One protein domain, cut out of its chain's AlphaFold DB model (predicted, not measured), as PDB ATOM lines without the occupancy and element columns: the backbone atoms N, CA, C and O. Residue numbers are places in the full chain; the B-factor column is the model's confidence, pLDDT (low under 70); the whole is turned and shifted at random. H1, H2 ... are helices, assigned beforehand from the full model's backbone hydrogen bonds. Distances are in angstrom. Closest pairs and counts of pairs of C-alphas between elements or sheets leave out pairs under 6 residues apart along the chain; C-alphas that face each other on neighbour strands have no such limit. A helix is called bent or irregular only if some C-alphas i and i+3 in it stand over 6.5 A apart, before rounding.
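AT A GLANCE: This is residues 8 to 60 of the 68 residues of an uncharacterized protein of Aster yellows witches'-broom phytoplasma (strain AYWB) (UniProt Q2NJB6). Two helices, H1 and then H2, cross near their middles as a loose X with a gap between them, joined by a looping link. The first part of H1, residues 8 to 15, and the tail, residues 55 to 60, stick out. The printed part has 53 residues, of which 38 are in the two named helices, with no named strand, and its class is all helix; the whole is only just loose, close to compact, with a radius of gyration of the C-alphas of 12.3 A and spans of 35 by 23 by 18 A.

IN THESE COORDINATES: Find C-alpha 8 at (-1.643, -130.588, -115.577); from there H1, residues 8 to 27, runs 29.0 A. H2, residues 36 to 53, runs 24.4 A to C-alpha 53 at (10.622, -135.254, -137.527). Look near residue 47 for its kink of 37 degrees; H2 is only just irregular, with C-alphas 44 and 47 6.9 A apart.

HOW THE PARTS SIT: Look at Met 20 and Phe 46: their C-alphas, the closest of H1 and H2, are 7.6 A apart, and the helices are close but not clearly touching. They run opposite ways at a steep tilt of 67 degrees, only just short of about perpendicular. In H1 every O i to N i+4 pair is within hydrogen-bond range, in H2 12 of 14.

THE WHOLE: The farthest C-alphas, of Pro 35 and Asn 60, are 37.1 A apart. The printed part has no cut, the link is short, and no printed residue is under 70 in pLDDT.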
ATOM      1  N   ARG A   8      -1.507-130.675-114.117       71.12
ATOM      2  CA  ARG A   8      -1.643-130.588-115.577       71.12
ATOM      3  C   ARG A   8      -0.305-130.626-116.313       71.12
ATOM      4  O   ARG A   8      -0.193-131.334-117.306       71.12
ATOM      5  N   ASP A   9       0.703-129.913-115.819       77.81
ATOM      6  CA  ASP A   9       2.025-129.872-116.453       77.81
ATOM      7  C   ASP A   9       2.741-131.218-116.289       77.81
ATOM      8  O   ASP A   9       3.395-131.700-117.216       77.81
ATOM      9  N   ASN A  10       2.555-131.863-115.129       84.44
ATOM     10  CA  ASN A  10       3.129-133.176-114.849       84.44
ATOM     11  C   ASN A  10       2.575-134.256-115.796       84.44
ATOM     12  O   ASN A  10       3.338-135.032-116.364       84.44
ATOM     13  N   ALA A  11       1.265-134.245-116.055       86.75
ATOM     14  CA  ALA A  11       0.641-135.197-116.975       86.75
ATOM     15  C   ALA A  11       1.195-135.092-118.410       86.75
ATOM     16  O   ALA A  11       1.389-136.105-119.086       86.75
ATOM     17  N   VAL A  12       1.480-133.874-118.885       86.69
ATOM     18  CA  VAL A  12       2.026-133.652-120.233       86.69
ATOM     19  C   VAL A  12       3.442-134.212-120.351       86.69
ATOM     20  O   VAL A  12       3.742-134.924-121.315       86.69
ATOM     21  N   ILE A  13       4.307-133.921-119.375       89.50
ATOM     22  CA  ILE A  13       5.703-134.368-119.421       89.50
ATOM     23  C   ILE A  13       5.839-135.877-119.168       89.50
ATOM     24  O   ILE A  13       6.643-136.538-119.827       89.50
ATOM     25  N   GLU A  14       5.015-136.454-118.290       92.12
ATOM     26  CA  GLU A  14       4.963-137.903-118.069       92.12
ATOM     27  C   GLU A  14       4.519-138.648-119.325       92.12
ATOM     28  O   GLU A  14       5.150-139.635-119.707       92.12
ATOM     29  N   ASN A  15       3.492-138.147-120.019       90.69
ATOM     30  CA  ASN A  15       3.059-138.721-121.289       90.69
ATOM     31  C   ASN A  15       4.178-138.667-122.341       90.69
ATOM     32  O   ASN A  15       4.447-139.667-123.007       90.69
ATOM     33  N   PHE A  16       4.884-137.537-122.457       91.88
ATOM     34  CA  PHE A  16       6.028-137.417-123.365       91.88
ATOM     35  C   PHE A  16       7.111-138.465-123.066       91.88
ATOM     36  O   PHE A  16       7.543-139.189-123.968       91.88
ATOM     37  N   PHE A  17       7.518-138.608-121.801       92.75
ATOM     38  CA  PHE A  17       8.519-139.605-121.419       92.75
ATOM     39  C   PHE A  17       8.020-141.049-121.559       92.75
ATOM     40  O   PHE A  17       8.814-141.928-121.903       92.75
ATOM     41  N   GLY A  18       6.731-141.303-121.335       93.88
ATOM     42  CA  GLY A  18       6.100-142.597-121.594       93.88
ATOM     43  C   GLY A  18       6.200-142.982-123.070       93.88
ATOM     44  O   GLY A  18       6.719-144.050-123.395       93.88
ATOM     45  N   GLN A  19       5.812-142.072-123.967       92.81
ATOM     46  CA  GLN A  19       5.912-142.287-125.413       92.81
ATOM     47  C   GLN A  19       7.359-142.467-125.868       92.81
ATOM     48  O   GLN A  19       7.640-143.380-126.642       92.81
ATOM     49  N   MET A  20       8.289-141.662-125.346       94.44
ATOM     50  CA  MET A  20       9.714-141.812-125.640       94.44
ATOM     51  C   MET A  20      10.212-143.220-125.309       94.44
ATOM     52  O   MET A  20      10.834-143.859-126.155       94.44
ATOM     53  N   LYS A  21       9.915-143.731-124.107       92.19
ATOM     54  CA  LYS A  21      10.329-145.082-123.698       92.19
ATOM     55  C   LYS A  21       9.744-146.151-124.615       92.19
ATOM     56  O   LYS A  21      10.497-147.009-125.068       92.19
ATOM     57  N   SER A  22       8.450-146.081-124.930       93.19
ATOM     58  CA  SER A  22       7.805-147.044-125.830       93.19
ATOM     59  C   SER A  22       8.415-147.014-127.232       93.19
ATOM     60  O   SER A  22       8.778-148.060-127.762       93.19
ATOM     61  N   ILE A  23       8.588-145.830-127.821       92.50
ATOM     62  CA  ILE A  23       9.157-145.675-129.168       92.50
ATOM     63  C   ILE A  23      10.585-146.214-129.218       92.50
ATOM     64  O   ILE A  23      10.935-146.949-130.141       92.50
ATOM     65  N   LEU A  24      11.407-145.864-128.228       92.69
ATOM     66  CA  LEU A  24      12.786-146.330-128.151       92.69
ATOM     67  C   LEU A  24      12.863-147.848-127.951       92.69
ATOM     68  O   LEU A  24      13.660-148.492-128.622       92.69
ATOM     69  N   PHE A  25      12.003-148.416-127.103       91.06
ATOM     70  CA  PHE A  25      11.934-149.859-126.870       91.06
ATOM     71  C   PHE A  25      11.557-150.638-128.137       91.06
ATOM     72  O   PHE A  25      12.209-151.622-128.466       91.06
ATOM     73  N   TYR A  26      10.548-150.186-128.887       91.00
ATOM     74  CA  TYR A  26      10.145-150.871-130.121       91.00
ATOM     75  C   TYR A  26      11.133-150.671-131.275       91.00
ATOM     76  O   TYR A  26      11.220-151.523-132.157       91.00
ATOM     77  N   ARG A  27      11.869-149.555-131.298       89.44
ATOM     78  CA  ARG A  27      12.823-149.256-132.374       89.44
ATOM     79  C   ARG A  27      14.202-149.876-132.153       89.44
ATOM     80  O   ARG A  27      14.854-150.230-133.131       89.44
ATOM     81  N   ASP A  28      14.641-149.988-130.905       88.25
ATOM     82  CA  ASP A  28      15.877-150.668-130.514       88.25
ATOM     83  C   ASP A  28      15.627-151.440-129.201       88.25
ATOM     84  O   ASP A  28      15.857-150.911-128.109       88.25
ATOM     85  N   PRO A  29      15.148-152.698-129.285       85.88
ATOM     86  CA  PRO A  29      14.817-153.518-128.114       85.88
ATOM     87  C   PRO A  29      15.986-153.736-127.145       85.88
ATOM     88  O   PRO A  29      15.778-153.972-125.954       85.88
ATOM     89  N   PHE A  30      17.223-153.617-127.635       88.31
ATOM     90  CA  PHE A  30      18.447-153.783-126.853       88.31
ATOM     91  C   PHE A  30      19.064-152.441-126.439       88.31
ATOM     92  O   PHE A  30      20.154-152.411-125.864       88.31
ATOM     93  N   LEU A  31      18.373-151.316-126.664       86.38
ATOM     94  CA  LEU A  31      18.867-149.982-126.323       86.38
ATOM     95  C   LEU A  31      19.274-149.861-124.854       86.38
ATOM     96  O   LEU A  31      20.295-149.254-124.547       86.38
ATOM     97  N   PHE A  32      18.491-150.452-123.956       82.06
ATOM     98  CA  PHE A  32      18.745-150.403-122.516       82.06
ATOM     99  C   PHE A  32      19.828-151.391-122.054       82.06
ATOM    100  O   PHE A  32      20.257-151.324-120.908       82.06
ATOM    101  N   GLN A  33      20.284-152.279-122.942       88.19
ATOM    102  CA  GLN A  33      21.423-153.178-122.726       88.19
ATOM    103  C   GLN A  33      22.720-152.610-123.335       88.19
ATOM    104  O   GLN A  33      23.810-153.095-123.045       88.19
ATOM    105  N   ASN A  34      22.616-151.569-124.172       87.38
ATOM    106  CA  ASN A  34      23.762-150.882-124.757       87.38
ATOM    107  C   ASN A  34      24.530-150.048-123.710       87.38
ATOM    108  O   ASN A  34      23.978-149.660-122.676       87.38
ATOM    109  N   PRO A  35      25.790-149.671-124.004       91.69
ATOM    110  CA  PRO A  35      26.558-148.770-123.159       91.69
ATOM    111  C   PRO A  35      25.809-147.469-122.857       91.69
ATOM    112  O   PRO A  35      25.198-146.849-123.736       91.69
ATOM    113  N   MET A  36      25.935-147.004-121.613       90.25
ATOM    114  CA  MET A  36      25.235-145.814-121.120       90.25
ATOM    115  C   MET A  36      25.527-144.553-121.948       90.25
ATOM    116  O   MET A  36      24.676-143.672-122.050       90.25
ATOM    117  N   THR A  37      26.703-144.466-122.570       92.06
ATOM    118  CA  THR A  37      27.081-143.380-123.487       92.06
ATOM    119  C   THR A  37      26.167-143.320-124.708       92.06
ATOM    120  O   THR A  37      25.612-142.264-125.002       92.06
ATOM    121  N   LYS A  38      25.932-144.456-125.376       89.19
ATOM    122  CA  LYS A  38      25.034-144.555-126.536       89.19
ATOM    123  C   LYS A  38      23.592-144.232-126.144       89.19
ATOM    124  O   LYS A  38      22.933-143.450-126.830       89.19
ATOM    125  N   MET A  39      23.131-144.767-125.011       92.06
ATOM    126  CA  MET A  39      21.787-144.492-124.492       92.06
ATOM    127  C   MET A  39      21.586-142.995-124.212       92.06
ATOM    128  O   MET A  39      20.601-142.412-124.662       92.06
ATOM    129  N   LYS A  40      22.541-142.349-123.527       92.56
ATOM    130  CA  LYS A  40      22.500-140.904-123.243       92.56
ATOM    131  C   LYS A  40      22.452-140.072-124.521       92.56
ATOM    132  O   LYS A  40      21.645-139.152-124.603       92.56
ATOM    133  N   THR A  41      23.265-140.404-125.523       93.81
ATOM    134  CA  THR A  41      23.253-139.691-126.809       93.81
ATOM    135  C   THR A  41      21.886-139.775-127.483       93.81
ATOM    136  O   THR A  41      21.362-138.753-127.920       93.81
ATOM    137  N   ILE A  42      21.271-140.961-127.512       92.56
ATOM    138  CA  ILE A  42      19.952-141.164-128.127       92.56
ATOM    139  C   ILE A  42      18.865-140.391-127.373       92.56
ATOM    140  O   ILE A  42      18.075-139.683-127.995       92.56
ATOM    141  N   ILE A  43      18.856-140.466-126.039       92.62
ATOM    142  CA  ILE A  43      17.894-139.730-125.206       92.62
ATOM    143  C   ILE A  43      18.046-138.217-125.410       92.62
ATOM    144  O   ILE A  43      17.046-137.526-125.585       92.62
ATOM    145  N   ASN A  44      19.275-137.696-125.467       94.25
ATOM    146  CA  ASN A  44      19.525-136.266-125.674       94.25
ATOM    147  C   ASN A  44      19.116-135.779-127.075       94.25
ATOM    148  O   ASN A  44      18.743-134.620-127.243       94.25
ATOM    149  N   GLN A  45      19.171-136.649-128.084       95.00
ATOM    150  CA  GLN A  45      18.741-136.329-129.449       95.00
ATOM    151  C   GLN A  45      17.225-136.471-129.648       95.00
ATOM    152  O   GLN A  45      16.667-135.870-130.574       95.00
ATOM    153  N   PHE A  46      16.545-137.230-128.783       94.94
ATOM    154  CA  PHE A  46      15.123-137.532-128.922       94.94
ATOM    155  C   PHE A  46      14.221-136.286-128.974       94.94
ATOM    156  O   PHE A  46      13.385-136.236-129.874       94.94
ATOM    157  N   PRO A  47      14.378-135.240-128.135       94.00
ATOM    158  CA  PRO A  47      13.536-134.043-128.220       94.00
ATOM    159  C   PRO A  47      13.644-133.318-129.568       94.00
ATOM    160  O   PRO A  47      12.640-132.867-130.119       94.00
ATOM    161  N   ALA A  48      14.850-133.235-130.138       95.00
ATOM    162  CA  ALA A  48      15.059-132.614-131.445       95.00
ATOM    163  C   ALA A  48      14.410-133.435-132.569       95.00
ATOM    164  O   ALA A  48      13.813-132.868-133.487       95.00
ATOM    165  N   PHE A  49      14.501-134.765-132.483       93.94
ATOM    166  CA  PHE A  49      13.800-135.680-133.380       93.94
ATOM    167  C   PHE A  49      12.279-135.536-133.251       93.94
ATOM    168  O   PHE A  49      11.600-135.346-134.258       93.94
ATOM    169  N   TRP A  50      11.761-135.557-132.024       93.69
ATOM    170  CA  TRP A  50      10.341-135.421-131.725       93.69
ATOM    171  C   TRP A  50       9.764-134.142-132.327       93.69
ATOM    172  O   TRP A  50       8.812-134.187-133.096       93.69
ATOM    173  N   ASN A  51      10.398-133.006-132.053       91.31
ATOM    174  CA  ASN A  51       9.871-131.709-132.455       91.31
ATOM    175  C   ASN A  51       9.899-131.468-133.970       91.31
ATOM    176  O   ASN A  51       9.040-130.748-134.473       91.31
ATOM    177  N   LYS A  52      10.881-132.033-134.684       92.69
ATOM    178  CA  LYS A  52      11.125-131.721-136.106       92.69
ATOM    179  C   LYS A  52      10.722-132.826-137.076       92.69
ATOM    180  O   LYS A  52      10.480-132.540-138.242       92.69
ATOM    181  N   LYS A  53      10.749-134.086-136.640       91.00
ATOM    182  CA  LYS A  53      10.622-135.254-137.527       91.00
ATOM    183  C   LYS A  53       9.455-136.161-137.168       91.00
ATOM    184  O   LYS A  53       9.016-136.921-138.024       91.00
ATOM    185  N   TRP A  54       8.973-136.129-135.926       91.19
ATOM    186  CA  TRP A  54       7.865-136.984-135.523       91.19
ATOM    187  C   TRP A  54       6.545-136.413-136.033       91.19
ATOM    188  O   TRP A  54       6.173-135.299-135.680       91.19
ATOM    189  N   ILE A  55       5.850-137.179-136.868       90.31
ATOM    190  CA  ILE A  55       4.560-136.796-137.435       90.31
ATOM    191  C   ILE A  55       3.459-137.374-136.555       90.31
ATOM    192  O   ILE A  55       3.439-138.574-136.279       90.31
ATOM    193  N   LEU A  56       2.527-136.527-136.124       87.62
ATOM    194  CA  LEU A  56       1.397-136.959-135.312       87.62
ATOM    195  C   LEU A  56       0.089-136.779-136.083       87.62
ATOM    196  O   LEU A  56      -0.246-135.672-136.498       87.62
ATOM    197  N   ALA A  57      -0.705-137.847-136.193       90.25
ATOM    198  CA  ALA A  57      -2.030-137.785-136.819       90.25
ATOM    199  C   ALA A  57      -2.944-136.750-136.135       90.25
ATOM    200  O   ALA A  57      -3.644-136.000-136.804       90.25
ATOM    201  N   LYS A  58      -2.853-136.626-134.801       88.06
ATOM    202  CA  LYS A  58      -3.588-135.614-134.018       88.06
ATOM    203  C   LYS A  58      -3.188-134.161-134.316       88.06
ATOM    204  O   LYS A  58      -3.878-133.257-133.870       88.06
ATOM    205  N   LEU A  59      -2.066-133.946-135.003       89.69
ATOM    206  CA  LEU A  59      -1.584-132.629-135.424       89.69
ATOM    207  C   LEU A  59      -1.780-132.430-136.933       89.69
ATOM    208  O   LEU A  59      -0.957-131.788-137.574       89.69
ATOM    209  N   ASN A  60      -2.814-133.031-137.533       90.88
ATOM    210  CA  ASN A  60      -3.046-133.004-138.983       90.88
ATOM    211  C   ASN A  60      -1.834-133.491-139.798       90.88
ATOM    212  O   ASN A  60      -1.519-132.939-140.847       90.88
TER     213      ASN A  60